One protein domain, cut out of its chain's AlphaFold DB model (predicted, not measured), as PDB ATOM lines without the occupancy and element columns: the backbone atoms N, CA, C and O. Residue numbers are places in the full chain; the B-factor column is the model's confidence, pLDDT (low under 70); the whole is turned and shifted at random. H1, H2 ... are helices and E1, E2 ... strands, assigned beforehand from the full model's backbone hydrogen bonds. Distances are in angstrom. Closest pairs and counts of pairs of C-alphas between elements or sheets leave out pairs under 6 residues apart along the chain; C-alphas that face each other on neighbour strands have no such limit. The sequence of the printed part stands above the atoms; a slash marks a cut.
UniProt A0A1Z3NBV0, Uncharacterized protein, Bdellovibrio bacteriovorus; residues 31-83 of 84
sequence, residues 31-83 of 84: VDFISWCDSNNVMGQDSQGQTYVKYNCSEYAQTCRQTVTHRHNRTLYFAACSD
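Overview. This is residues 31 to 83 of the 84 residues of an uncharacterized protein of Bdellovibrio bacteriovorus (UniProt A0A1Z3NBV0). A long two-stranded hairpin, E5 and E6, with short E1 beside E6, and a shorter three-stranded meander, E2 E3 E4, spread from each other like a V in a flat outline. The two sheets come close where E2 and the beginning of E3 meet the stretch around Cys 64 and Ala 79, and the short helix H1 sits near the point of the V, between E4 and E5. The printed part has 53 residues, with six named strands and one named helix in the order E1 E2 E3 E4 H1 E5 E6, and its class is mostly strand. The sheet E1 E6 E5 is mixed, and the sheet E2 E3 E4 is antiparallel. The whole is only just compact, close to loose, with a radius of gyration of the C-alphas of 11.6 A and spans of 35 by 27 by 13 A.

Arrangement. E5, residues 63 to 71, and E6, residues 74 to 82, form an antiparallel hairpin at 157 degrees, with N 67 and O 78 2.8 A apart, within hydrogen-bond range. E1, residues 31 to 33, is an edge strand parallel to E6 at 24 degrees, with N 77 and O 32 2.9 A apart. E2, residues 36 to 38, follows: E1 runs on into it across a break of 2 residues, at 43 degrees. E3, residues 41 to 45, and E4, residues 51 to 56, complete a meander, each strand the antiparallel neighbour of the one before. E2 and E3 form a hairpin with N 43 and O 36 2.8 A apart, and the hairpin E3 and E4 has N 42 and O 55 2.8 A apart. Between the sheets, the closest C-alphas of E2 and E6 are those of Trp 36 and Ala 79, 4.8 A apart. E1 and E3 are apart. H1, residues 57 to 60, is on the sheet E1 E6 E5 at a height of 6.8 A over the sheet, over none of its strands, and only grazes the sheet E2 E3 E4 with residues 57 to 59. H1 is too short for an O i to N i+4 pair; its one O i to N i+3 pair is within range.

Along the chain. E1 begins at C-alpha 31, (46.306, -44.800, 36.992). E3 is 13.1 A long and E4 14.1 A from first to last C-alpha. E5 is 25.3 A long and begins at C-alpha 63, (29.624, -27.375, 39.246). E6 is 23.5 A long and ends at C-alpha 82, (30.439, -28.291, 33.916).

Size, cuts and confidence. The two C-alphas farthest apart are those of Glu 59 and Asn 73, at 35.5 A. The printed part has no cut, and each link between named elements is tight. The mean pLDDT of the printed part is 92.7, and no printed residue is under 70.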
ATOM      1  N   VAL A  31      47.313 -45.721  36.459       77.25
ATOM      2  CA  VAL A  31      46.306 -44.800  36.992       77.25
ATOM      3  C   VAL A  31      46.914 -43.408  37.078       77.25
ATOM      4  O   VAL A  31      47.835 -43.193  37.860       77.25
ATOM      5  N   ASP A  32      46.367 -42.471  36.307       79.75
ATOM      6  CA  ASP A  32      46.823 -41.082  36.288       79.75
ATOM      7  C   ASP A  32      45.740 -40.163  36.871       79.75
ATOM      8  O   ASP A  32      44.601 -40.120  36.387       79.75
ATOM      9  N   PHE A  33      46.103 -39.387  37.894       81.62
ATOM     10  CA  PHE A  33      45.260 -38.339  38.473       81.62
ATOM     11  C   PHE A  33      45.679 -36.977  37.913       81.62
ATOM     12  O   PHE A  33      46.670 -36.394  38.340       81.62
ATOM     13  N   ILE A  34      44.922 -36.466  36.941       87.94
ATOM     14  CA  ILE A  34      45.214 -35.193  36.260       87.94
ATOM     15  C   ILE A  34      44.623 -34.009  37.038       87.94
ATOM     16  O   ILE A  34      45.224 -32.936  37.124       87.94
ATOM     17  N   SER A  35      43.416 -34.194  37.571       94.19
ATOM     18  CA  SER A  35      42.720 -33.240  38.433       94.19
ATOM     19  C   SER A  35      41.598 -33.940  39.200       94.19
ATOM     20  O   SER A  35      41.099 -34.984  38.776       94.19
ATOM     21  N   TRP A  36      41.182 -33.360  40.323       95.06
ATOM     22  CA  TRP A  36      40.069 -33.854  41.139       95.06
ATOM     23  C   TRP A  36      39.178 -32.699  41.594       95.06
ATOM     24  O   TRP A  36      39.578 -31.535  41.517       95.06
ATOM     25  N   CYS A  37      37.961 -33.018  42.032       96.44
ATOM     26  CA  CYS A  37      37.090 -32.029  42.654       96.44
ATOM     27  C   CYS A  37      37.372 -31.956  44.154       96.44
ATOM     28  O   CYS A  37      37.358 -32.979  44.835       96.44
ATOM     29  N   ASP A  38      37.580 -30.747  44.663       96.62
ATOM     30  CA  ASP A  38      37.502 -30.442  46.091       96.62
ATOM     31  C   ASP A  38      36.442 -29.360  46.291       96.62
ATOM     32  O   ASP A  38      36.578 -28.227  45.820       96.62
ATOM     33  N   SER A  39      35.339 -29.725  46.943       95.38
ATOM     34  CA  SER A  39      34.134 -28.895  46.990       95.38
ATOM     35  C   SER A  39      33.698 -28.493  45.566       95.38
ATOM     36  O   SER A  39      33.461 -29.369  44.734       95.38
ATOM     37  N   ASN A  40      33.602 -27.193  45.256       97.00
ATOM     38  CA  ASN A  40      33.291 -26.707  43.906       97.00
ATOM     39  C   ASN A  40      34.529 -26.233  43.119       97.00
ATOM     40  O   ASN A  40      34.406 -25.449  42.176       97.00
ATOM     41  N   ASN A  41      35.723 -26.681  43.512       97.81
ATOM     42  CA  ASN A  41      36.984 -26.333  42.869       97.81
ATOM     43  C   ASN A  41      37.548 -27.523  42.093       97.81
ATOM     44  O   ASN A  41      37.533 -28.659  42.569       97.81
ATOM     45  N   VAL A  42      38.113 -27.244  40.921       97.44
ATOM     46  CA  VAL A  42      38.996 -28.173  40.217       97.44
ATOM     47  C   VAL A  42      40.393 -27.988  40.785       97.44
ATOM     48  O   VAL A  42      40.975 -26.908  40.678       97.44
ATOM     49  N   MET A  43      40.943 -29.053  41.348       97.56
ATOM     50  CA  MET A  43      42.278 -29.083  41.926       97.56
ATOM     51  C   MET A  43      43.271 -29.710  40.954       97.56
ATOM     52  O   MET A  43      42.914 -30.570  40.144       97.56
ATOM     53  N   GLY A  44      44.525 -29.284  41.033       94.44
ATOM     54  CA  GLY A  44      45.637 -29.874  40.304       94.44
ATOM     55  C   GLY A  44      46.860 -30.041  41.194       94.44
ATOM     56  O   GLY A  44      46.904 -29.544  42.319       94.44
ATOM     57  N   GLN A  45      47.855 -30.739  40.660       93.94
ATOM     58  CA  GLN A  45      49.168 -30.896  41.266       93.94
ATOM     59  C   GLN A  45      50.236 -30.452  40.264       93.94
ATOM     60  O   GLN A  45      50.092 -30.687  39.062       93.94
ATOM     61  N   ASP A  46      51.252 -29.726  40.723       90.56
ATOM     62  CA  ASP A  46      52.377 -29.323  39.879       90.56
ATOM     63  C   ASP A  46      53.459 -30.417  39.817       90.56
ATOM     64  O   ASP A  46      53.345 -31.479  40.430       90.56
ATOM     65  N   SER A  47      54.542 -30.167  39.079       88.75
ATOM     66  CA  SER A  47      55.646 -31.127  38.947       88.75
ATOM     67  C   SER A  47      56.419 -31.379  40.248       88.75
ATOM     68  O   SER A  47      57.225 -32.303  40.298       88.75
ATOM     69  N   GLN A  48      56.238 -30.538  41.271       92.50
ATOM     70  CA  GLN A  48      56.865 -30.674  42.587       92.50
ATOM     71  C   GLN A  48      55.949 -31.391  43.589       92.50
ATOM     72  O   GLN A  48      56.351 -31.617  44.729       92.50
ATOM     73  N   GLY A  49      54.734 -31.763  43.179       88.19
ATOM     74  CA  GLY A  49      53.758 -32.410  44.045       88.19
ATOM     75  C   GLY A  49      52.876 -31.430  44.823       88.19
ATOM     76  O   GLY A  49      52.053 -31.878  45.625       88.19
ATOM     77  N   GLN A  50      52.997 -30.119  44.594       92.94
ATOM     78  CA  GLN A  50      52.201 -29.127  45.310       92.94
ATOM     79  C   GLN A  50      50.799 -29.018  44.725       92.94
ATOM     80  O   GLN A  50      50.609 -28.904  43.511       92.94
ATOM     81  N   THR A  51      49.803 -29.049  45.607       95.19
ATOM     82  CA  THR A  51      48.394 -28.926  45.235       95.19
ATOM     83  C   THR A  51      48.015 -27.467  45.032       95.19
ATOM     84  O   THR A  51      48.353 -26.620  45.858       95.19
ATOM     85  N   TYR A  52      47.247 -27.177  43.989       95.88
ATOM     86  CA  TYR A  52      46.737 -25.838  43.718       95.88
ATOM     87  C   TYR A  52      45.313 -25.885  43.159       95.88
ATOM     88  O   TYR A  52      44.878 -26.889  42.589       95.88
ATOM     89  N   VAL A  53      44.582 -24.780  43.310       97.19
ATOM     90  CA  VAL A  53      43.269 -24.598  42.680       97.19
ATOM     91  C   VAL A  53      43.492 -24.238  41.211       97.19
ATOM     92  O   VAL A  53      44.045 -23.183  40.912       97.19
ATOM     93  N   LYS A  54      43.066 -25.108  40.290       95.38
ATOM     94  CA  LYS A  54      43.048 -24.818  38.847       95.38
ATOM     95  C   LYS A  54      41.902 -23.880  38.485       95.38
ATOM     96  O   LYS A  54      42.116 -22.923  37.750       95.38
ATOM     97  N   TYR A  55      40.698 -24.180  38.978       96.69
ATOM     98  CA  TYR A  55      39.479 -23.421  38.685       96.69
ATOM     99  C   TYR A  55      38.527 -23.429  39.883       96.69
ATOM    100  O   TYR A  55      38.326 -24.476  40.493       96.69
ATOM    101  N   ASN A  56      37.887 -22.294  40.164       97.62
ATOM    102  CA  ASN A  56      36.737 -22.202  41.064       97.62
ATOM    103  C   ASN A  56      35.453 -22.178  40.225       97.62
ATOM    104  O   ASN A  56      35.131 -21.166  39.605       97.62
ATOM    105  N   CYS A  57      34.704 -23.283  40.186       97.50
ATOM    106  CA  CYS A  57      33.552 -23.405  39.284       97.50
ATOM    107  C   CYS A  57      32.394 -22.470  39.654       97.50
ATOM    108  O   CYS A  57      31.546 -22.168  38.812       97.50
ATOM    109  N   SER A  58      32.387 -21.947  40.883       96.94
ATOM    110  CA  SER A  58      31.385 -20.986  41.350       96.94
ATOM    111  C   SER A  58      31.476 -19.652  40.605       96.94
ATOM    112  O   SER A  58      30.454 -19.005  40.400       96.94
ATOM    113  N   GLU A  59      32.672 -19.268  40.148       97.06
ATOM    114  CA  GLU A  59      32.896 -18.049  39.352       97.06
ATOM    115  C   GLU A  59      32.242 -18.125  37.966       97.06
ATOM    116  O   GLU A  59      31.946 -17.098  37.361       97.06
ATOM    117  N   TYR A  60      31.959 -19.341  37.492       94.38
ATOM    118  CA  TYR A  60      31.353 -19.617  36.191       94.38
ATOM    119  C   TYR A  60      29.899 -20.092  36.304       94.38
ATOM    120  O   TYR A  60      29.334 -20.549  35.317       94.38
ATOM    121  N   ALA A  61      29.292 -20.022  37.497       96.19
ATOM    122  CA  ALA A  61      27.974 -20.601  37.790       96.19
ATOM    123  C   ALA A  61      27.856 -22.103  37.438       96.19
ATOM    124  O   ALA A  61      26.766 -22.614  37.173       96.19
ATOM    125  N   GLN A  62      28.980 -22.818  37.478       97.50
ATOM    126  CA  GLN A  62      29.101 -24.232  37.139       97.50
ATOM    127  C   GLN A  62      29.372 -25.083  38.379       97.50
ATOM    128  O   GLN A  62      29.647 -24.582  39.475       97.50
ATOM    129  N   THR A  63      29.289 -26.401  38.204       97.69
ATOM    130  CA  THR A  63      29.624 -27.375  39.246       97.69
ATOM    131  C   THR A  63      30.874 -28.153  38.851       97.69
ATOM    132  O   THR A  63      31.032 -28.532  37.688       97.69
ATOM    133  N   CYS A  64      31.773 -28.404  39.804       97.25
ATOM    134  CA  CYS A  64      32.893 -29.305  39.565       97.25
ATOM    135  C   CYS A  64      32.374 -30.726  39.334       97.25
ATOM    136  O   CYS A  64      31.617 -31.267  40.143       97.25
ATOM    137  N   ARG A  65      32.797 -31.345  38.232       96.25
ATOM    138  CA  ARG A  65      32.437 -32.713  37.872       96.25
ATOM    139  C   ARG A  65      33.686 -33.519  37.574       96.25
ATOM    140  O   ARG A  65      34.516 -33.128  36.754       96.25
ATOM    141  N   GLN A  66      33.786 -34.676  38.219       94.38
ATOM    142  CA  GLN A  66      34.857 -35.629  37.981       94.38
ATOM    143  C   GLN A  66      34.427 -36.650  36.929       94.38
ATOM    144  O   GLN A  66      33.300 -37.145  36.935       94.38
ATOM    145  N   THR A  67      35.341 -36.947  36.016       92.69
ATOM    146  CA  THR A  67      35.169 -37.912  34.937       92.69
ATOM    147  C   THR A  67      36.303 -38.924  35.000       92.69
ATOM    148  O   THR A  67      37.454 -38.582  35.279       92.69
ATOM    149  N   VAL A  68      35.958 -40.182  34.741       92.00
ATOM    150  CA  VAL A  68      36.907 -41.290  34.648       92.00
ATOM    151  C   VAL A  68      36.884 -41.801  33.219       92.00
ATOM    152  O   VAL A  68      35.815 -42.035  32.657       92.00
ATOM    153  N   THR A  69      38.051 -41.938  32.600       88.62
ATOM    154  CA  THR A  69      38.179 -42.511  31.255       88.62
ATOM    155  C   THR A  69      39.141 -43.685  31.278       88.62
ATOM    156  O   THR A  69      40.270 -43.553  31.745       88.62
ATOM    157  N   HIS A  70      38.704 -44.817  30.730       89.50
ATOM    158  CA  HIS A  70      39.518 -46.021  30.579       89.50
ATOM    159  C   HIS A  70      39.919 -46.177  29.112       89.50
ATOM    160  O   HIS A  70      39.063 -46.375  28.248       89.50
ATOM    161  N   ARG A  71      41.211 -46.053  28.798       83.62
ATOM    162  CA  ARG A  71      41.709 -46.156  27.419       83.62
ATOM    163  C   ARG A  71      43.160 -46.627  27.402       83.62
ATOM    164  O   ARG A  71      43.942 -46.188  28.227       83.62
ATOM    165  N   HIS A  72      43.538 -47.483  26.447       84.75
ATOM    166  CA  HIS A  72      44.931 -47.938  26.260       84.75
ATOM    167  C   HIS A  72      45.598 -48.466  27.549       84.75
ATOM    168  O   HIS A  72      46.728 -48.097  27.856       84.75
ATOM    169  N   ASN A  73      44.885 -49.301  28.315       83.88
ATOM    170  CA  ASN A  73      45.339 -49.833  29.611       83.88
ATOM    171  C   ASN A  73      45.649 -48.762  30.682       83.88
ATOM    172  O   ASN A  73      46.425 -48.990  31.609       83.88
ATOM    173  N   ARG A  74      45.045 -47.574  30.544       80.69
ATOM    174  CA  ARG A  74      45.137 -46.457  31.487       80.69
ATOM    175  C   ARG A  74      43.763 -46.075  32.002       80.69
ATOM    176  O   ARG A  74      42.801 -46.030  31.234       80.69
ATOM    177  N   THR A  75      43.700 -45.747  33.285       87.62
ATOM    178  CA  THR A  75      42.557 -45.073  33.899       87.62
ATOM    179  C   THR A  75      42.955 -43.640  34.209       87.62
ATOM    180  O   THR A  75      43.854 -43.400  35.009       87.62
ATOM    181  N   LEU A  76      42.285 -42.695  33.559       88.94
ATOM    182  CA  LEU A  76      42.515 -41.268  33.727       88.94
ATOM    183  C   LEU A  76      41.405 -40.680  34.591       88.94
ATOM    184  O   LEU A  76      40.229 -40.769  34.226       88.94
ATOM    185  N   TYR A  77      41.786 -40.045  35.693       89.62
ATOM    186  CA  TYR A  77      40.895 -39.240  36.520       89.62
ATOM    187  C   TYR A  77      41.127 -37.764  36.212       89.62
ATOM    188  O   TYR A  77      42.242 -37.257  36.358       89.62
ATOM    189  N   PHE A  78      40.076 -37.065  35.796       93.75
ATOM    190  CA  PHE A  78      40.117 -35.619  35.618       93.75
ATOM    191  C   PHE A  78      38.822 -34.975  36.101       93.75
ATOM    192  O   PHE A  78      37.741 -35.556  36.027       93.75
ATOM    193  N   ALA A  79      38.938 -33.751  36.589       96.69
ATOM    194  CA  ALA A  79      37.841 -32.888  36.983       96.69
ATOM    195  C   ALA A  79      37.791 -31.632  36.108       96.69
ATOM    196  O   ALA A  79      38.832 -31.119  35.683       96.69
ATOM    197  N   ALA A  80      36.578 -31.144  35.861       96.56
ATOM    198  CA  ALA A  80      36.301 -29.933  35.099       96.56
ATOM    199  C   ALA A  80      35.073 -29.202  35.662       96.56
ATOM    200  O   ALA A  80      34.240 -29.811  36.335       96.56
ATOM    201  N   CYS A  81      34.947 -27.909  35.361       97.12
ATOM    202  CA  CYS A  81      33.700 -27.184  35.579       97.12
ATOM    203  C   CYS A  81      32.720 -27.525  34.454       97.12
ATOM    204  O   CYS A  81      33.081 -27.505  33.277       97.12
ATOM    205  N   SER A  82      31.504 -27.901  34.832       96.25
ATOM    206  CA  SER A  82      30.439 -28.291  33.916       96.25
ATOM    207  C   SER A  82      29.128 -27.676  34.373       96.25
ATOM    208  O   SER A  82      28.894 -27.497  35.573       96.25
ATOM    209  N   ASP A  83      28.248 -27.416  33.413       92.88
ATOM    210  CA  ASP A  83      26.849 -27.144  33.715       92.88
ATOM    211  C   ASP A  83      26.235 -28.364  34.432       92.88
ATOM    212  O   ASP A  83      26.732 -29.494  34.296       92.88
TER     213      ASP A  83